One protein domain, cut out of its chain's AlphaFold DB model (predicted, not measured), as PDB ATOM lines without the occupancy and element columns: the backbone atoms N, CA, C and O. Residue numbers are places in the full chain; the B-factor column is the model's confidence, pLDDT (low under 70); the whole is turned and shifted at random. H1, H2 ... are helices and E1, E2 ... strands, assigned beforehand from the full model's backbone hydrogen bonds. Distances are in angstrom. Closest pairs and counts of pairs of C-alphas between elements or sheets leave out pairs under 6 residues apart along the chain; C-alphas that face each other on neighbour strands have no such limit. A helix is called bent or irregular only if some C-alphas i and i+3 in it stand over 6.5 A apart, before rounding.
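What this domain is: This is residues 126 to 271 of the 287 residues of an uncharacterized protein of Ilumatobacter fluminis (UniProt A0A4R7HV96). Three small sheets stand in a row, partly face to face: the strongly twisted sheet E1 E2 E3 E4 at one end, E6 E7 E9 E8 in the middle, and E5 E11 E10 at the other end. H3 covers part of both of the last two, near E8 and E10, while the short H1 grazes the first sheet. The printed part has 146 residues with three named helices and eleven named strands, in the order H1 E1 E2 E3 E4 H2 E5 E6 E7 H3 E8 E9 E10 E11; the class is mixed, helices and strands. The first two sheets are antiparallel and the third mixed; the whole is compact, with a radius of gyration of the C-alphas of 14.9 A and spans of 47 by 34 by 21 A.

How they stand to each other: Pass residues 126 to 146, with no named element, to H1, residues 147 to 150. Then read E1, residues 159 to 163, E2, 171 to 177, E3, 180 to 187, and E4, 190 to 196: a meander, each strand the antiparallel neighbour of the one before. Within hydrogen-bond range are N 161 and O 174, 2.8 A, N 175 and O 182, 2.8 A, and N 183 and O 194, 2.9 A. H1 only grazes this sheet; its closest C-alphas to E4 are those of Thr 150 and Ala 190, 4.5 A. H2, residues 198 to 201, only grazes it too. E5, residues 204 to 206, runs on into E6, residues 208 to 210, at 34 degrees. E6 forms a hairpin with E7, residues 218 to 222, where N 210 and O 218 are 2.9 A apart. H3, residues 225 to 233, is irregular, with C-alphas 226 and 229 7.5 A apart; 3 of its 5 O i to N i+4 pairs are within hydrogen-bond range, and H1 and H2 are too short for such a pair. E8, residues 238 to 241, and E9, residues 244 to 247, form a hairpin, with N 239 and O 246 at 2.9 A; E9 is also the antiparallel neighbour of E7, with N 221 and O 245 at 3.0 A. E7, H3 and E8 make a split strand-helix-strand unit, two strands running the same way with E9 between them, and its crossover is right-handed. E10, residues 254 to 259, and E11, residues 265 to 270, form a hairpin, with N 256 and O 268 at 2.8 A; E5 is parallel to E11, with N 205 and O 267 at 2.8 A. These sheets form a stack of sheets, face to face in turn: E6 E7 E9 E8 faces E1 E2 E3 E4 at 10.6 A and E5 E11 E10 at 10.1 A, centre to centre of the facing parts. H3 is on the sheet E6 E7 E9 E8, with a height of 8.9 A over it, and on the sheet E5 E11 E10, with a height of 8.6 A over it; its closest C-alphas to E8 are those of Ala 232 and Tyr 240, 5.2 A apart, and to E10 those of Ala 230 and Leu 258, 5.7 A apart.

Where its parts are: Find C-alpha 147, where H1 begins, at (12.343, 31.471, 37.723). E3 is 22.1 A from first to last C-alpha, E4 20.7 A, E2 17.7 A, E10 16.5 A and E11 16.0 A. H3 runs 13.7 A from C-alpha 225 at (27.641, 32.152, 8.637), and E11 ends at C-alpha 270, (34.432, 16.645, 17.701).

The domain as a whole: Look for the two C-alphas farthest apart, those of Ser 148 and Gly 263, at 48.5 A. The printed part has no cut, and no link is long. The mean pLDDT of the printed part is 86.5; residues 211 to 216, between E6 and E7, are under 70.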
ATOM      1  N   ASP A 126      27.767  39.889  15.498       85.81
ATOM      2  CA  ASP A 126      26.836  40.011  14.369       85.81
ATOM      3  C   ASP A 126      27.501  39.748  13.010       85.81
ATOM      4  O   ASP A 126      26.842  39.290  12.079       85.81
ATOM      5  N   ASP A 127      28.817  39.975  12.900       88.81
ATOM      6  CA  ASP A 127      29.587  39.648  11.692       88.81
ATOM      7  C   ASP A 127      29.819  38.134  11.553       88.81
ATOM      8  O   ASP A 127      30.072  37.628  10.456       88.81
ATOM      9  N   LEU A 128      29.775  37.402  12.670       90.69
ATOM     10  CA  LEU A 128      29.909  35.949  12.697       90.69
ATOM     11  C   LEU A 128      28.552  35.244  12.553       90.69
ATOM     12  O   LEU A 128      28.513  34.155  11.975       90.69
ATOM     13  N   PHE A 129      27.470  35.835  13.073       90.94
ATOM     14  CA  PHE A 129      26.146  35.216  13.175       90.94
ATOM     15  C   PHE A 129      25.015  36.200  12.829       90.94
ATOM     16  O   PHE A 129      24.527  36.953  13.669       90.94
ATOM     17  N   ALA A 130      24.503  36.113  11.609       85.12
ATOM     18  CA  ALA A 130      23.520  37.013  11.019       85.12
ATOM     19  C   ALA A 130      22.170  36.964  11.724       85.12
ATOM     20  O   ALA A 130      21.426  37.940  11.676       85.12
ATOM     21  N   VAL A 131      21.833  35.847  12.381       83.25
ATOM     22  CA  VAL A 131      20.584  35.749  13.148       83.25
ATOM     23  C   VAL A 131      20.603  36.636  14.394       83.25
ATOM     24  O   VAL A 131      19.546  37.107  14.789       83.25
ATOM     25  N   LEU A 132      21.776  36.905  14.982       86.31
ATOM     26  CA  LEU A 132      21.900  37.763  16.166       86.31
ATOM     27  C   LEU A 132      21.806  39.257  15.817       86.31
ATOM     28  O   LEU A 132      21.361  40.045  16.644       86.31
ATOM     29  N   GLY A 133      22.094  39.618  14.563       79.44
ATOM     30  CA  GLY A 133      21.923  40.978  14.049       79.44
ATOM     31  C   GLY A 133      20.480  41.357  13.677       79.44
ATOM     32  O   GLY A 133      20.245  42.507  13.293       79.44
ATOM     33  N   ASP A 134      19.508  40.432  13.749       81.56
ATOM     34  CA  ASP A 134      18.092  40.718  13.476       81.56
ATOM     35  C   ASP A 134      17.310  40.967  14.783       81.56
ATOM     36  O   ASP A 134      16.899  40.013  15.452       81.56
ATOM     37  N   PRO A 135      17.008  42.234  15.134       75.06
ATOM     38  CA  PRO A 135      16.297  42.558  16.370       75.06
ATOM     39  C   PRO A 135      14.858  42.026  16.393       75.06
ATOM     40  O   PRO A 135      14.244  41.973  17.453       75.06
ATOM     41  N   THR A 136      14.293  41.648  15.241       82.06
ATOM     42  CA  THR A 136      12.940  41.076  15.166       82.06
ATOM     43  C   THR A 136      12.913  39.563  15.367       82.06
ATOM     44  O   THR A 136      11.838  39.002  15.574       82.06
ATOM     45  N   ALA A 137      14.075  38.906  15.319       81.69
ATOM     46  CA  ALA A 137      14.218  37.471  15.542       81.69
ATOM     47  C   ALA A 137      14.491  37.114  17.014       81.69
ATOM     48  O   ALA A 137      14.487  35.929  17.357       81.69
ATOM     49  N   SER A 138      14.732  38.115  17.870       84.81
ATOM     50  CA  SER A 138      15.005  37.904  19.289       84.81
ATOM     51  C   SER A 138      13.732  37.573  20.070       84.81
ATOM     52  O   SER A 138      12.690  38.203  19.913       84.81
ATOM     53  N   VAL A 139      13.861  36.576  20.931       85.81
ATOM     54  CA  VAL A 139      12.916  36.090  21.929       85.81
ATOM     55  C   VAL A 139      13.030  36.989  23.154       85.81
ATOM     56  O   VAL A 139      14.134  37.314  23.597       85.81
ATOM     57  N   GLU A 140      11.888  37.395  23.696       80.44
ATOM     58  CA  GLU A 140      11.826  38.205  24.916       80.44
ATOM     59  C   GLU A 140      12.046  37.326  26.155       80.44
ATOM     60  O   GLU A 140      11.617  36.174  26.192       80.44
ATOM     61  N   GLU A 141      12.628  37.875  27.227       71.12
ATOM     62  CA  GLU A 141      12.871  37.125  28.476       71.12
ATOM     63  C   GLU A 141      11.584  36.483  29.034       71.12
ATOM     64  O   GLU A 141      11.610  35.386  29.584       71.12
ATOM     65  N   SER A 142      10.424  37.121  28.836       75.31
ATOM     66  CA  SER A 142       9.124  36.587  29.270       75.31
ATOM     67  C   SER A 142       8.689  35.300  28.565       75.31
ATOM     68  O   SER A 142       7.758  34.641  29.027       75.31
ATOM     69  N   GLU A 143       9.307  34.974  27.431       78.50
ATOM     70  CA  GLU A 143       9.062  33.739  26.682       78.50
ATOM     71  C   GLU A 143       9.962  32.592  27.164       78.50
ATOM     72  O   GLU A 143       9.760  31.441  26.779       78.50
ATOM     73  N   LEU A 144      10.921  32.883  28.049       79.12
ATOM     74  CA  LEU A 144      11.772  31.888  28.684       79.12
ATOM     75  C   LEU A 144      11.077  31.249  29.896       79.12
ATOM     76  O   LEU A 144      10.223  31.875  30.536       79.12
ATOM     77  N   PRO A 145      11.443  30.001  30.252       78.31
ATOM     78  CA  PRO A 145      11.006  29.369  31.486       78.31
ATOM     79  C   PRO A 145      11.143  30.310  32.697       78.31
ATOM     80  O   PRO A 145      12.231  30.830  32.952       78.31
ATOM     81  N   PRO A 146      10.060  30.534  33.464       78.50
ATOM     82  CA  PRO A 146      10.098  31.458  34.588       78.50
ATOM     83  C   PRO A 146      11.005  30.927  35.704       78.50
ATOM     84  O   PRO A 146      11.132  29.715  35.884       78.50
ATOM     85  N   GLU A 147      11.533  31.825  36.542       81.00
ATOM     86  CA  GLU A 147      12.343  31.471  37.723       81.00
ATOM     87  C   GLU A 147      11.659  30.417  38.612       81.00
ATOM     88  O   GLU A 147      12.306  29.532  39.166       81.00
ATOM     89  N   SER A 148      10.328  30.465  38.728       79.25
ATOM     90  CA  SER A 148       9.559  29.485  39.503       79.25
ATOM     91  C   SER A 148       9.663  28.053  38.969       79.25
ATOM     92  O   SER A 148       9.427  27.113  39.729       79.25
ATOM     93  N   ALA A 149       9.999  27.883  37.689       78.44
ATOM     94  CA  ALA A 149      10.196  26.595  37.039       78.44
ATOM     95  C   ALA A 149      11.662  26.140  37.081       78.44
ATOM     96  O   ALA A 149      11.912  24.954  37.282       78.44
ATOM     97  N   THR A 150      12.615  27.058  36.911       75.31
ATOM     98  CA  THR A 150      14.056  26.756  36.804       75.31
ATOM     99  C   THR A 150      14.809  26.828  38.133       75.31
ATOM    100  O   THR A 150      15.878  26.238  38.274       75.31
ATOM    101  N   GLY A 151      14.277  27.563  39.114       76.94
ATOM    102  CA  GLY A 151      14.978  27.917  40.348       76.94
ATOM    103  C   GLY A 151      16.069  28.981  40.166       76.94
ATOM    104  O   GLY A 151      16.846  29.207  41.095       76.94
ATOM    105  N   SER A 152      16.149  29.617  38.994       75.06
ATOM    106  CA  SER A 152      17.114  30.672  38.675       75.06
ATOM    107  C   SER A 152      16.502  31.738  37.765       75.06
ATOM    108  O   SER A 152      15.707  31.437  36.878       75.06
ATOM    109  N   VAL A 153      16.883  32.998  37.974       75.62
ATOM    110  CA  VAL A 153      16.508  34.093  37.069       75.62
ATOM    111  C   VAL A 153      17.309  33.937  35.769       75.62
ATOM    112  O   VAL A 153      18.543  33.841  35.853       75.62
ATOM    113  N   PRO A 154      16.659  33.874  34.591       76.88
ATOM    114  CA  PRO A 154      17.366  33.887  33.318       76.88
ATOM    115  C   PRO A 154      18.285  35.116  33.228       76.88
ATOM    116  O   PRO A 154      17.923  36.195  33.691       76.88
ATOM    117  N   PRO A 155      19.509  34.978  32.699       81.06
ATOM    118  CA  PRO A 155      20.356  36.138  32.461       81.06
ATOM    119  C   PRO A 155      19.737  37.018  31.363       81.06
ATOM    120  O   PRO A 155      19.047  36.512  30.478       81.06
ATOM    121  N   ASP A 156      20.051  38.308  31.396       83.75
ATOM    122  CA  ASP A 156      19.677  39.247  30.340       83.75
ATOM    123  C   ASP A 156      20.572  39.020  29.110       83.75
ATOM    124  O   ASP A 156      21.800  39.114  29.203       83.75
ATOM    125  N   TYR A 157      19.970  38.654  27.980       86.81
ATOM    126  CA  TYR A 157      20.674  38.413  26.721       86.81
ATOM    127  C   TYR A 157      20.490  39.616  25.799       86.81
ATOM    128  O   TYR A 157      19.369  40.059  25.573       86.81
ATOM    129  N   ALA A 158      21.578  40.094  25.188       87.50
ATOM    130  CA  ALA A 158      21.503  41.196  24.223       87.50
ATOM    131  C   ALA A 158      20.699  40.811  22.966       87.50
ATOM    132  O   ALA A 158      19.994  41.638  22.393       87.50
ATOM    133  N   ALA A 159      20.801  39.541  22.570       88.31
ATOM    134  CA  ALA A 159      19.993  38.895  21.547       88.31
ATOM    135  C   ALA A 159      19.791  37.428  21.940       88.31
ATOM    136  O   ALA A 159      20.710  36.806  22.485       88.31
ATOM    137  N   LEU A 160      18.617  36.863  21.662       90.06
ATOM    138  CA  LEU A 160      18.313  35.461  21.942       90.06
ATOM    139  C   LEU A 160      17.359  34.901  20.890       90.06
ATOM    140  O   LEU A 160      16.184  35.213  20.893       90.06
ATOM    141  N   VAL A 161      17.834  34.064  19.980       91.25
ATOM    142  CA  VAL A 161      17.070  33.642  18.801       91.25
ATOM    143  C   VAL A 161      16.769  32.157  18.862       91.25
ATOM    144  O   VAL A 161      17.678  31.339  19.007       91.25
ATOM    145  N   ALA A 162      15.499  31.792  18.684       89.38
ATOM    146  CA  ALA A 162      15.087  30.394  18.626       89.38
ATOM    147  C   ALA A 162      15.679  29.680  17.397       89.38
ATOM    148  O   ALA A 162      15.505  30.086  16.234       89.38
ATOM    149  N   VAL A 163      16.336  28.555  17.655       87.75
ATOM    150  CA  VAL A 163      16.919  27.679  16.637       87.75
ATOM    151  C   VAL A 163      16.216  26.321  16.663       87.75
ATOM    152  O   VAL A 163      15.692  25.913  17.699       87.75
ATOM    153  N   PRO A 164      16.142  25.621  15.520       85.38
ATOM    154  CA  PRO A 164      15.492  24.320  15.444       85.38
ATOM    155  C   PRO A 164      16.072  23.352  16.467       85.38
ATOM    156  O   PRO A 164      17.284  23.183  16.549       85.38
ATOM    157  N   SER A 165      15.200  22.720  17.242       82.12
ATOM    158  CA  SER A 165      15.598  21.685  18.185       82.12
ATOM    159  C   SER A 165      15.486  20.303  17.539       82.12
ATOM    160  O   SER A 165      14.565  20.067  16.750       82.12
ATOM    161  N   PRO A 166      16.389  19.360  17.856       74.94
ATOM    162  CA  PRO A 166      16.253  17.971  17.432       74.94
ATOM    163  C   PRO A 166      15.200  17.199  18.247       74.94
ATOM    164  O   PRO A 166      14.950  16.034  17.938       74.94
ATOM    165  N   SER A 167      14.603  17.809  19.279       75.75
ATOM    166  CA  SER A 167      13.563  17.213  20.124       75.75
ATOM    167  C   SER A 167      12.501  18.243  20.514       75.75
ATOM    168  O   SER A 167      12.827  19.401  20.747       75.75
ATOM    169  N   ASP A 168      11.255  17.802  20.678       77.69
ATOM    170  CA  ASP A 168      10.169  18.629  21.225       77.69
ATOM    171  C   ASP A 168      10.313  18.869  22.746       77.69
ATOM    172  O   ASP A 168       9.600  19.691  23.317       77.69
ATOM    173  N   ASP A 169      11.225  18.153  23.414       77.06
ATOM    174  CA  ASP A 169      11.455  18.255  24.865       77.06
ATOM    175  C   ASP A 169      12.465  19.351  25.254       77.06
ATOM    176  O   ASP A 169      12.682  19.610  26.443       77.06
ATOM    177  N   ILE A 170      13.144  19.935  24.264       80.56
ATOM    178  CA  ILE A 170      14.254  20.865  24.467       80.56
ATOM    179  C   ILE A 170      14.038  22.062  23.567       80.56
ATOM    180  O   ILE A 170      13.929  21.909  22.354       80.56
ATOM    181  N   ASP A 171      14.086  23.248  24.145       85.31
ATOM    182  CA  ASP A 171      14.183  24.480  23.385       85.31
ATOM    183  C   ASP A 171      15.658  24.844  23.232       85.31
ATOM    184  O   ASP A 171      16.421  24.818  24.202       85.31
ATOM    185  N   LEU A 172      16.076  25.167  22.012       88.00
ATOM    186  CA  LEU A 172      17.424  25.641  21.728       88.00
ATOM    187  C   LEU A 172      17.362  27.082  21.239       88.00
ATOM    188  O   LEU A 172      16.508  27.452  20.429       88.00
ATOM    189  N   PHE A 173      18.325  27.876  21.691       89.50
ATOM    190  CA  PHE A 173      18.497  29.257  21.273       89.50
ATOM    191  C   PHE A 173      19.971  29.549  21.006       89.50
ATOM    192  O   PHE A 173      20.864  29.016  21.670       89.50
ATOM    193  N   LEU A 174      20.221  30.435  20.049       91.06
ATOM    194  CA  LEU A 174      21.498  31.122  19.916       91.06
ATOM    195  C   LEU A 174      21.373  32.474  20.615       91.06
ATOM    196  O   LEU A 174      20.435  33.209  20.327       91.06
ATOM    197  N   GLY A 175      22.284  32.808  21.520       90.56
ATOM    198  CA  GLY A 175      22.228  34.063  22.263       90.56
ATOM    199  C   GLY A 175      23.552  34.809  22.302       90.56
ATOM    200  O   GLY A 175      24.608  34.229  22.058       90.56
ATOM    201  N   GLN A 176      23.485  36.088  22.660       92.38
ATOM    202  CA  GLN A 176      24.643  36.917  22.976       92.38
ATOM    203  C   GLN A 176      24.605  37.323  24.451       92.38
ATOM    204  O   GLN A 176      23.638  37.933  24.909       92.38
ATOM    205  N   LEU A 177      25.668  36.997  25.185       91.25
ATOM    206  CA  LEU A 177      25.837  37.349  26.595       91.25
ATOM    207  C   LEU A 177      27.266  37.833  26.841       91.25
ATOM    208  O   LEU A 177      28.214  37.097  26.566       91.25
ATOM    209  N   ASP A 178      27.417  39.042  27.385       91.12
ATOM    210  CA  ASP A 178      28.720  39.658  27.677       91.12
ATOM    211  C   ASP A 178      29.684  39.594  26.471       91.12
ATOM    212  O   ASP A 178      30.825  39.156  26.597       91.12
ATOM    213  N   ASP A 179      29.182  39.942  25.279       88.50
ATOM    214  CA  ASP A 179      29.889  39.869  23.984       88.50
ATOM    215  C   ASP A 179      30.329  38.463  23.531       88.50
ATOM    216  O   ASP A 179      31.035  38.311  22.531       88.50
ATOM    217  N   ASN A 180      29.867  37.413  24.210       91.88
ATOM    218  CA  ASN A 180      30.084  36.025  23.816       91.88
ATOM    219  C   ASN A 180      28.875  35.467  23.079       91.88
ATOM    220  O   ASN A 180      27.733  35.781  23.412       91.88
ATOM    221  N   ILE A 181      29.132  34.557  22.140       91.56
ATOM    222  CA  ILE A 181      28.075  33.793  21.482       91.56
ATOM    223  C   ILE A 181      27.792  32.545  22.305       91.56
ATOM    224  O   ILE A 181      28.703  31.775  22.613       91.56
ATOM    225  N   CYS A 182      26.530  32.329  22.649       91.62
ATOM    226  CA  CYS A 182      26.098  31.243  23.507       91.62
ATOM    227  C   CYS A 182      25.095  30.336  22.804       91.62
ATOM    228  O   CYS A 182      24.136  30.804  22.199       91.62
ATOM    229  N   ILE A 183      25.261  29.026  22.966       90.00
ATOM    230  CA  ILE A 183      24.143  28.093  22.827       90.00
ATOM    231  C   ILE A 183      23.424  28.087  24.161       90.00
ATOM    232  O   ILE A 183      24.036  27.782  25.185       90.00
ATOM    233  N   VAL A 184      22.142  28.409  24.146       88.50
ATOM    234  CA  VAL A 184      21.261  28.332  25.306       88.50
ATOM    235  C   VAL A 184      20.306  27.175  25.069       88.50
ATOM    236  O   VAL A 184      19.756  27.033  23.979       88.50
ATOM    237  N   TYR A 185      20.123  26.333  26.075       85.94
ATOM    238  CA  TYR A 185      19.170  25.237  26.017       85.94
ATOM    239  C   TYR A 185      18.254  25.276  27.228       85.94
ATOM    240  O   TYR A 185      18.683  25.521  28.358       85.94
ATOM    241  N   GLY A 186      16.975  25.055  26.965       79.31
ATOM    242  CA  GLY A 186      15.911  25.035  27.946       79.31
ATOM    243  C   GLY A 186      15.156  23.716  27.903       79.31
ATOM    244  O   GLY A 186      15.005  23.090  26.862       79.31
ATOM    245  N   THR A 187      14.668  23.303  29.058       77.38
ATOM    246  CA  THR A 187      13.576  22.341  29.214       77.38
ATOM    247  C   THR A 187      12.445  23.060  29.942       77.38
ATOM    248  O   THR A 187      12.635  24.163  30.462       77.38
ATOM    249  N   ALA A 188      11.294  22.405  30.102       73.44
ATOM    250  CA  ALA A 188      10.178  22.956  30.872       73.44
ATOM    251  C   ALA A 188      10.536  23.383  32.318       73.44
ATOM    252  O   ALA A 188       9.779  24.130  32.933       73.44
ATOM    253  N   SER A 189      11.654  22.904  32.881       74.06
ATOM    254  CA  SER A 189      12.051  23.158  34.274       74.06
ATOM    255  C   SER A 189      13.526  23.516  34.476       74.06
ATOM    256  O   SER A 189      14.003  23.496  35.605       74.06
ATOM    257  N   ALA A 190      14.297  23.769  33.420       75.12
ATOM    258  CA  ALA A 190      15.714  24.114  33.556       75.12
ATOM    259  C   ALA A 190      16.204  24.877  32.331       75.12
ATOM    260  O   ALA A 190      15.788  24.565  31.222       75.12
ATOM    261  N   MET A 191      17.127  25.811  32.533       79.75
ATOM    262  CA  MET A 191      17.854  26.488  31.464       79.75
ATOM    263  C   MET A 191      19.338  26.514  31.781       79.75
ATOM    264  O   MET A 191      19.723  26.706  32.935       79.75
ATOM    265  N   ASP A 192      20.162  26.361  30.754       84.69
ATOM    266  CA  ASP A 192      21.612  26.439  30.867       84.69
ATOM    267  C   ASP A 192      22.224  26.871  29.523       84.69
ATOM    268  O   ASP A 192      21.523  27.000  28.514       84.69
ATOM    269  N   LYS A 193      23.520  27.188  29.512       87.25
ATOM    270  CA  LYS A 193      24.190  27.784  28.354       87.25
ATOM    271  C   LYS A 193      25.665  27.416  28.246       87.25
ATOM    272  O   LYS A 193      26.359  27.181  29.235       87.25
ATOM    273  N   ARG A 194      26.177  27.450  27.019       89.62
ATOM    274  CA  ARG A 194      27.603  27.333  26.694       89.62
ATOM    275  C   ARG A 194      28.008  28.506  25.818       89.62
ATOM    276  O   ARG A 194      27.505  28.620  24.708       89.62
ATOM    277  N   CYS A 195      28.906  29.349  26.319       91.25
ATOM    278  CA  CYS A 195      29.350  30.563  25.641       91.25
ATOM    279  C   CYS A 195      30.774  30.421  25.097       91.25
ATOM    280  O   CYS A 195      31.614  29.769  25.717       91.25
ATOM    281  N   THR A 196      31.025  31.041  23.948       90.69
ATOM    282  CA  THR A 196      32.307  31.056  23.242       90.69
ATOM    283  C   THR A 196      32.654  32.492  22.869       90.69
ATOM    284  O   THR A 196      31.817  33.210  22.319       90.69
ATOM    285  N   GLU A 197      33.891  32.910  23.141       92.12
ATOM    286  CA  GLU A 197      34.360  34.238  22.738       92.12
ATOM    287  C   GLU A 197      34.481  34.325  21.201       92.12
ATOM    288  O   GLU A 197      34.908  33.350  20.565       92.12
ATOM    289  N   PRO A 198      34.211  35.488  20.580       92.06
ATOM    290  CA  PRO A 198      34.224  35.636  19.120       92.06
ATOM    291  C   PRO A 198      35.547  35.240  18.442       92.06
ATOM    292  O   PRO A 198      35.554  34.659  17.353       92.06
ATOM    293  N   ARG A 199      36.695  35.484  19.090       91.56
ATOM    294  CA  ARG A 199      38.018  35.085  18.566       91.56
ATOM    295  C   ARG A 199      38.197  33.570  18.449       91.56
ATOM    296  O   ARG A 199      38.817  33.096  17.499       91.56
ATOM    297  N   PHE A 200      37.613  32.808  19.374       90.56
ATOM    298  CA  PHE A 200      37.594  31.354  19.279       90.56
ATOM    299  C   PHE A 200      36.555  30.929  18.250       90.56
ATOM    300  O   PHE A 200      36.922  30.262  17.294       90.56
ATOM    301  N   ALA A 201      35.320  31.434  18.332       90.44
ATOM    302  CA  ALA A 201      34.248  31.091  17.391       90.44
ATOM    303  C   ALA A 201      34.619  31.323  15.909       90.44
ATOM    304  O   ALA A 201      34.122  30.628  15.027       90.44
ATOM    305  N   SER A 202      35.517  32.270  15.625       91.12
ATOM    306  CA  SER A 202      36.009  32.576  14.276       91.12
ATOM    307  C   SER A 202      37.148  31.678  13.769       91.12
ATOM    308  O   SER A 202      37.428  31.714  12.569       91.12
ATOM    309  N   THR A 203      37.790  30.885  14.636       91.50
ATOM    310  CA  THR A 203      38.973  30.056  14.315       91.50
ATOM    311  C   THR A 203      38.802  28.575  14.658       91.50
ATOM    312  O   THR A 203      39.270  27.704  13.919       91.50
ATOM    313  N   GLN A 204      38.118  28.269  15.758       92.31
ATOM    314  CA  GLN A 204      37.862  26.919  16.227       92.31
ATOM    315  C   GLN A 204      36.542  26.832  16.996       92.31
ATOM    316  O   GLN A 204      36.233  27.643  17.864       92.31
ATOM    317  N   VAL A 205      35.801  25.765  16.735       91.31
ATOM    318  CA  VAL A 205      34.553  25.440  17.409       91.31
ATOM    319  C   VAL A 205      34.691  24.064  18.030       91.31
ATOM    320  O   VAL A 205      34.976  23.084  17.342       91.31
ATOM    321  N   LEU A 206      34.471  23.982  19.337       90.38
ATOM    322  CA  LEU A 206      34.352  22.712  20.036       90.38
ATOM    323  C   LEU A 206      32.895  22.254  19.977       90.38
ATOM    324  O   LEU A 206      32.000  22.988  20.395       90.38
ATOM    325  N   ALA A 207      32.657  21.040  19.484       92.06
ATOM    326  CA  ALA A 207      31.350  20.421  19.604       92.06
ATOM    327  C   ALA A 207      31.088  20.086  21.079       92.06
ATOM    328  O   ALA A 207      31.887  19.406  21.726       92.06
ATOM    329  N   VAL A 208      29.976  20.582  21.611       87.69
ATOM    330  CA  VAL A 208      29.618  20.463  23.024       87.69
ATOM    331  C   VAL A 208      28.422  19.545  23.205       87.69
ATOM    332  O   VAL A 208      27.426  19.636  22.491       87.69
ATOM    333  N   ASP A 209      28.538  18.677  24.201       85.19
ATOM    334  CA  ASP A 209      27.451  17.837  24.681       85.19
ATOM    335  C   ASP A 209      26.538  18.666  25.585       85.19
ATOM    336  O   ASP A 209      26.968  19.158  26.635       85.19
ATOM    337  N   LEU A 210      25.278  18.826  25.184       80.19
ATOM    338  CA  LEU A 210      24.252  19.465  26.002       80.19
ATOM    339  C   LEU A 210      23.604  18.394  26.895       80.19
ATOM    340  O   LEU A 210      22.961  17.473  26.376       80.19
ATOM    341  N   PRO A 211      23.795  18.447  28.226       68.69
ATOM    342  CA  PRO A 211      23.216  17.475  29.139       68.69
ATOM    343  C   PRO A 211      21.707  17.697  29.254       68.69
ATOM    344  O   PRO A 211      21.247  18.624  29.917       68.69
ATOM    345  N   ILE A 212      20.927  16.804  28.652       64.38
ATOM    346  CA  ILE A 212      19.481  16.746  28.864       64.38
ATOM    347  C   ILE A 212      19.199  15.618  29.852       64.38
ATOM    348  O   ILE A 212      19.709  14.498  29.706       64.38
ATOM    349  N   TYR A 213      18.432  15.918  30.903       53.78
ATOM    350  CA  TYR A 213      18.101  14.944  31.940       53.78
ATOM    351  C   TYR A 213      17.575  13.641  31.303       53.78
ATOM    352  O   TYR A 213      16.698  13.652  30.446       53.78
ATOM    353  N   SER A 214      18.133  12.502  31.735       49.38
ATOM    354  CA  SER A 214      17.809  11.120  31.316       49.38
ATOM    355  C   SER A 214      18.192  10.628  29.895       49.38
ATOM    356  O   SER A 214      17.880   9.477  29.593       49.38
ATOM    357  N   ARG A 215      19.014  11.378  29.127       55.09
ATOM    358  CA  ARG A 215      19.461  11.128  27.718       55.09
ATOM    359  C   ARG A 215      18.312  11.264  26.697       55.09
ATOM    360  O   ARG A 215      17.221  10.781  26.985       55.09
ATOM    361  N   PRO A 216      18.510  11.856  25.499       58.88
ATOM    362  CA  PRO A 216      19.729  11.918  24.675       58.88
ATOM    363  C   PRO A 216      20.588  13.162  24.920       58.88
ATOM    364  O   PRO A 216      20.074  14.234  25.203       58.88
ATOM    365  N   ILE A 217      21.910  13.012  24.823       72.00
ATOM    366  CA  ILE A 217      22.834  14.149  24.753       72.00
ATOM    367  C   ILE A 217      22.695  14.720  23.345       72.00
ATOM    368  O   ILE A 217      22.853  13.980  22.378       72.00
ATOM    369  N   VAL A 218      22.394  16.010  23.218       80.94
ATOM    370  CA  VAL A 218      22.473  16.674  21.916       80.94
ATOM    371  C   VAL A 218      23.869  17.261  21.798       80.94
ATOM    372  O   VAL A 218      24.254  18.106  22.607       80.94
ATOM    373  N   ARG A 219      24.626  16.813  20.797       89.25
ATOM    374  CA  ARG A 219      25.943  17.363  20.490       89.25
ATOM    375  C   ARG A 219      25.817  18.433  19.418       89.25
ATOM    376  O   ARG A 219      25.330  18.172  18.320       89.25
ATOM    377  N   VAL A 220      26.265  19.641  19.735       91.31
ATOM    378  CA  VAL A 220      26.144  20.798  18.841       91.31
ATOM    379  C   VAL A 220      27.460  21.538  18.690       91.31
ATOM    380  O   VAL A 220      28.263  21.597  19.617       91.31
ATOM    381  N   ALA A 221      27.658  22.150  17.530       92.81
ATOM    382  CA  ALA A 221      28.752  23.072  17.264       92.81
ATOM    383  C   ALA A 221      28.200  24.366  16.646       92.81
ATOM    384  O   ALA A 221      27.375  24.311  15.734       92.81
ATOM    385  N   LEU A 222      28.655  25.519  17.144       92.75
ATOM    386  CA  LEU A 222      28.308  26.834  16.599       92.75
ATOM    387  C   LEU A 222      29.118  27.135  15.349       92.75
ATOM    388  O   LEU A 222      30.334  27.227  15.418       92.75
ATOM    389  N   ILE A 223      28.462  27.340  14.219       94.25
ATOM    390  CA  ILE A 223      29.113  27.580  12.936       94.25
ATOM    391  C   ILE A 223      28.829  29.021  12.492       94.25
ATOM    392  O   ILE A 223      27.667  29.353  12.244       94.25
ATOM    393  N   PRO A 224      29.858  29.875  12.344       93.56
ATOM    394  CA  PRO A 224      29.689  31.206  11.768       93.56
ATOM    395  C   PRO A 224      29.138  31.150  10.336       93.56
ATOM    396  O   PRO A 224      29.460  30.225   9.585       93.56
ATOM    397  N   ASP A 225      28.368  32.156   9.921       93.00
ATOM    398  CA  ASP A 225      27.641  32.152   8.637       93.00
ATOM    399  C   ASP A 225      28.516  31.886   7.425       93.00
ATOM    400  O   ASP A 225      28.129  31.149   6.519       93.00
ATOM    401  N   ARG A 226      29.714  32.474   7.404       93.12
ATOM    402  CA  ARG A 226      30.648  32.320   6.284       93.12
ATOM    403  C   ARG A 226      31.042  30.858   6.038       93.12
ATOM    404  O   ARG A 226      31.391  30.503   4.920       93.12
ATOM    405  N   PHE A 227      30.913  29.994   7.049       95.81
ATOM    406  CA  PHE A 227      31.180  28.558   6.957       95.81
ATOM    407  C   PHE A 227      29.918  27.703   6.759       95.81
ATOM    408  O   PHE A 227      30.025  26.478   6.688       95.81
ATOM    409  N   ALA A 228      28.730  28.305   6.626       94.12
ATOM    410  CA  ALA A 228      27.455  27.593   6.508       94.12
ATOM    411  C   ALA A 228      27.439  26.577   5.354       94.12
ATOM    412  O   ALA A 228      27.014  25.436   5.531       94.12
ATOM    413  N   ALA A 229      27.933  26.970   4.175       95.81
ATOM    414  CA  ALA A 229      27.983  26.093   3.006       95.81
ATOM    415  C   ALA A 229      28.943  24.907   3.215       95.81
ATOM    416  O   ALA A 229      28.595  23.767   2.904       95.81
ATOM    417  N   ALA A 230      30.121  25.161   3.794       96.69
ATOM    418  CA  ALA A 230      31.111  24.130   4.093       96.69
ATOM    419  C   ALA A 230      30.608  23.144   5.159       96.69
ATOM    420  O   ALA A 230      30.773  21.935   5.008       96.69
ATOM    421  N   ALA A 231      29.938  23.640   6.203       96.19
ATOM    422  CA  ALA A 231      29.320  22.803   7.226       96.19
ATOM    423  C   ALA A 231      28.189  21.943   6.647       96.19
ATOM    424  O   ALA A 231      28.144  20.741   6.897       96.19
ATOM    425  N   ALA A 232      27.319  22.520   5.812       95.81
ATOM    426  CA  ALA A 232      26.245  21.783   5.145       95.81
ATOM    427  C   ALA A 232      26.760  20.678   4.203       95.81
ATOM    428  O   ALA A 232      26.071  19.681   3.990       95.81
ATOM    429  N   ALA A 233      27.969  20.829   3.654       96.44
ATOM    430  CA  ALA A 233      28.609  19.810   2.825       96.44
ATOM    431  C   ALA A 233      29.187  18.631   3.636       96.44
ATOM    432  O   ALA A 233      29.414  17.559   3.071       96.44
ATOM    433  N   ARG A 234      29.400  18.794   4.950       95.50
ATOM    434  CA  ARG A 234      29.923  17.765   5.866       95.50
ATOM    435  C   ARG A 234      28.806  16.936   6.498       95.50
ATOM    436  O   ARG A 234      28.666  16.863   7.717       95.50
ATOM    437  N   ALA A 235      28.027  16.269   5.648       94.94
ATOM    438  CA  ALA A 235      26.970  15.353   6.084       94.94
ATOM    439  C   ALA A 235      27.501  14.154   6.899       94.94
ATOM    440  O   ALA A 235      26.734  13.501   7.595       94.94
ATOM    441  N   ASP A 236      28.804  13.866   6.821       94.75
ATOM    442  CA  ASP A 236      29.497  12.896   7.673       94.75
ATOM    443  C   ASP A 236      29.654  13.366   9.128       94.75
ATOM    444  O   ASP A 236      29.801  12.536  10.018       94.75
ATOM    445  N   LEU A 237      29.624  14.678   9.381       95.00
ATOM    446  CA  LEU A 237      29.684  15.230  10.735       95.00
ATOM    447  C   LEU A 237      28.302  15.392  11.356       95.00
ATOM    448  O   LEU A 237      28.161  15.256  12.569       95.00
ATOM    449  N   GLY A 238      27.293  15.748  10.564       94.12
ATOM    450  CA  GLY A 238      26.017  16.145  11.133       94.12
ATOM    451  C   GLY A 238      25.047  16.805  10.168       94.12
ATOM    452  O   GLY A 238      25.298  16.969   8.973       94.12
ATOM    453  N   LYS A 239      23.935  17.263  10.745       93.88
ATOM    454  CA  LYS A 239      22.959  18.122  10.072       93.88
ATOM    455  C   LYS A 239      23.234  19.578  10.439       93.88
ATOM    456  O   LYS A 239      23.149  19.946  11.606       93.88
ATOM    457  N   TYR A 240      23.526  20.411   9.447       93.00
ATOM    458  CA  TYR A 240      23.659  21.855   9.638       93.00
ATOM    459  C   TYR A 240      22.308  22.567   9.498       93.00
ATOM    460  O   TYR A 240      21.587  22.348   8.522       93.00
ATOM    461  N   GLU A 241      21.981  23.445  10.444       89.25
ATOM    462  CA  GLU A 241      20.773  24.266  10.431       89.25
ATOM    463  C   GLU A 241      20.957  25.530  11.290       89.25
ATOM    464  O   GLU A 241      21.346  25.441  12.448       89.25
ATOM    465  N   LYS A 242      20.679  26.715  10.719       86.12
ATOM    466  CA  LYS A 242      20.768  28.037  11.384       86.12
ATOM    467  C   LYS A 242      21.998  28.213  12.297       86.12
ATOM    468  O   LYS A 242      21.850  28.356  13.506       86.12
ATOM    469  N   ASN A 243      23.206  28.183  11.731       91.06
ATOM    470  CA  ASN A 243      24.464  28.361  12.474       91.06
ATOM    471  C   ASN A 243      24.765  27.281  13.517       91.06
ATOM    472  O   ASN A 243      25.692  27.433  14.310       91.06
ATOM    473  N   ILE A 244      24.025  26.176  13.507       91.81
ATOM    474  CA  ILE A 244      24.253  25.049  14.397       91.81
ATOM    475  C   ILE A 244      24.469  23.801  13.561       91.81
ATOM    476  O   ILE A 244      23.661  23.437  12.710       91.81
ATOM    477  N   LEU A 245      25.584  23.129  13.814       94.06
ATOM    478  CA  LEU A 245      25.802  21.768  13.357       94.06
ATOM    479  C   LEU A 245      25.356  20.815  14.466       94.06
ATOM    480  O   LEU A 245      25.989  20.752  15.519       94.06
ATOM    481  N   PHE A 246      24.282  20.071  14.213       92.88
ATOM    482  CA  PHE A 246      23.853  18.939  15.030       92.88
ATOM    483  C   PHE A 246      24.723  17.742  14.678       92.88
ATOM    484  O   PHE A 246      24.535  17.122  13.628       92.88
ATOM    485  N   VAL A 247      25.707  17.468  15.529       93.00
ATOM    486  CA  VAL A 247      26.717  16.437  15.297       93.00
ATOM    487  C   VAL A 247      26.089  15.064  15.510       93.00
ATOM    488  O   VAL A 247      25.389  14.847  16.499       93.00
ATOM    489  N   HIS A 248      26.316  14.144  14.575       90.62
ATOM    490  CA  HIS A 248      25.827  12.774  14.694       90.62
ATOM    491  C   HIS A 248      26.576  11.997  15.784       90.62
ATOM    492  O   HIS A 248      27.757  12.236  16.033       90.62
ATOM    493  N   ASP A 249      25.903  11.026  16.404       86.69
ATOM    494  CA  ASP A 249      26.504  10.161  17.430       86.69
ATOM    495  C   ASP A 249      27.695   9.343  16.892       86.69
ATOM    496  O   ASP A 249      28.586   8.971  17.656       86.69
ATOM    497  N   ASP A 250      27.709   9.055  15.587       88.25
ATOM    498  CA  ASP A 250      28.757   8.324  14.868       88.25
ATOM    499  C   ASP A 250      29.706   9.232  14.070       88.25
ATOM    500  O   ASP A 250      30.532   8.729  13.303       88.25
ATOM    501  N   ALA A 251      29.618  10.555  14.254       91.81
ATOM    502  CA  ALA A 251      30.536  11.489  13.620       91.81
ATOM    503  C   ALA A 251      31.990  11.159  14.015       91.81
ATOM    504  O   ALA A 251      32.261  10.897  15.193       91.81
ATOM    505  N   PRO A 252      32.940  11.188  13.062       92.75
ATOM    506  CA  PRO A 252      34.341  10.922  13.358       92.75
ATOM    507  C   PRO A 252      34.868  11.919  14.395       92.75
ATOM    508  O   PRO A 252      34.690  13.132  14.254       92.75
ATOM    509  N   ASP A 253      35.538  11.413  15.426       92.75
ATOM    510  CA  ASP A 253      36.190  12.239  16.430       92.75
ATOM    511  C   ASP A 253      37.419  12.961  15.854       92.75
ATOM    512  O   ASP A 253      37.963  12.610  14.803       92.75
ATOM    513  N   GLY A 254      37.838  14.024  16.536       91.56
ATOM    514  CA  GLY A 254      39.020  14.801  16.186       91.56
ATOM    515  C   GLY A 254      38.726  16.123  15.480       91.56
ATOM    516  O   GLY A 254      37.635  16.693  15.570       91.56
ATOM    517  N   ARG A 255      39.769  16.658  14.838       93.00
ATOM    518  CA  ARG A 255      39.790  17.990  14.225       93.00
ATOM    519  C   ARG A 255      39.409  17.915  12.748       93.00
ATOM    520  O   ARG A 255      40.081  17.266  11.953       93.00
ATOM    521  N   HIS A 256      38.384  18.670  12.377       94.81
ATOM    522  CA  HIS A 256      37.825  18.747  11.031       94.81
ATOM    523  C   HIS A 256      37.902  20.177  10.518       94.81
ATOM    524  O   HIS A 256      37.345  21.075  11.138       94.81
ATOM    525  N   VAL A 257      38.564  20.407   9.387       95.25
ATOM    526  CA  VAL A 257      38.692  21.759   8.826       95.25
ATOM    527  C   VAL A 257      37.559  22.026   7.838       95.25
ATOM    528  O   VAL A 257      37.334  21.249   6.909       95.25
ATOM    529  N   LEU A 258      36.843  23.127   8.052       96.31
ATOM    530  CA  LEU A 258      35.972  23.758   7.071       96.31
ATOM    531  C   LEU A 258      36.727  24.900   6.403       96.31
ATOM    532  O   LEU A 258      37.478  25.610   7.065       96.31
ATOM    533  N   VAL A 259      36.484  25.095   5.112       95.94
ATOM    534  CA  VAL A 259      37.074  26.186   4.334       95.94
ATOM    535  C   VAL A 259      35.942  26.977   3.697       95.94
ATOM    536  O   VAL A 259      35.059  26.372   3.085       95.94
ATOM    537  N   ASP A 260      35.932  28.295   3.877       94.00
ATOM    538  CA  ASP A 260      34.953  29.167   3.221       94.00
ATOM    539  C   ASP A 260      35.363  29.530   1.781       94.00
ATOM    540  O   ASP A 260      36.445  29.180   1.304       94.00
ATOM    541  N   ASP A 261      34.500  30.264   1.077       92.50
ATOM    542  CA  ASP A 261      34.728  30.661  -0.319       92.50
ATOM    543  C   ASP A 261      35.935  31.608  -0.502       92.50
ATOM    544  O   ASP A 261      36.408  31.806  -1.623       92.50
ATOM    545  N   THR A 262      36.443  32.198   0.585       92.25
ATOM    546  CA  THR A 262      37.626  33.074   0.586       92.25
ATOM    547  C   THR A 262      38.921  32.323   0.900       92.25
ATOM    548  O   THR A 262      40.007  32.885   0.743       92.25
ATOM    549  N   GLY A 263      38.823  31.048   1.290       91.38
ATOM    550  CA  GLY A 263      39.949  30.230   1.729       91.38
ATOM    551  C   GLY A 263      40.272  30.366   3.217       91.38
ATOM    552  O   GLY A 263      41.305  29.855   3.645       91.38
ATOM    553  N   ALA A 264      39.433  31.037   4.011       90.25
ATOM    554  CA  ALA A 264      39.601  31.048   5.458       90.25
ATOM    555  C   ALA A 264      39.226  29.680   6.033       90.25
ATOM    556  O   ALA A 264      38.326  29.010   5.526       90.25
ATOM    557  N   GLU A 265      39.903  29.276   7.106       93.25
ATOM    558  CA  GLU A 265      39.696  27.979   7.747       93.25
ATOM    559  C   GLU A 265      38.980  28.121   9.095       93.25
ATOM    560  O   GLU A 265      39.261  29.034   9.874       93.25
ATOM    561  N   LEU A 266      38.093  27.170   9.389       94.56
ATOM    562  CA  LEU A 266      37.503  26.950  10.706       94.56
ATOM    563  C   LEU A 266      37.709  25.500  11.110       94.56
ATOM    564  O   LEU A 266      37.312  24.585  10.391       94.56
ATOM    565  N   ALA A 267      38.269  25.278  12.290       94.94
ATOM    566  CA  ALA A 267      38.363  23.936  12.838       94.94
ATOM    567  C   ALA A 267      37.137  23.584  13.675       94.94
ATOM    568  O   ALA A 267      36.850  24.250  14.661       94.94
ATOM    569  N   ILE A 268      36.461  22.494  13.342       95.06
ATOM    570  CA  ILE A 268      35.472  21.852  14.203       95.06
ATOM    571  C   ILE A 268      36.172  20.719  14.944       95.06
ATOM    572  O   ILE A 268      36.717  19.811  14.320       95.06
ATOM    573  N   VAL A 269      36.158  20.756  16.271       93.50
ATOM    574  CA  VAL A 269      36.668  19.671  17.111       93.50
ATOM    575  C   VAL A 269      35.493  18.862  17.627       93.50
ATOM    576  O   VAL A 269      34.703  19.352  18.430       93.50
ATOM    577  N   VAL A 270      35.389  17.616  17.173       93.19
ATOM    578  CA  VAL A 270      34.432  16.645  17.701       93.19
ATOM    579  C   VAL A 270      35.139  15.863  18.809       93.19
ATOM    580  O   VAL A 270      36.088  15.133  18.515       93.19
ATOM    581  N   PRO A 271      34.743  16.018  20.086       87.38
ATOM    582  CA  PRO A 271      35.352  15.247  21.157       87.38
ATOM    583  C   PRO A 271      34.998  13.763  20.997       87.38
ATOM    584  O   PRO A 271      33.968  13.437  20.392       87.38
TER     585      PRO A 271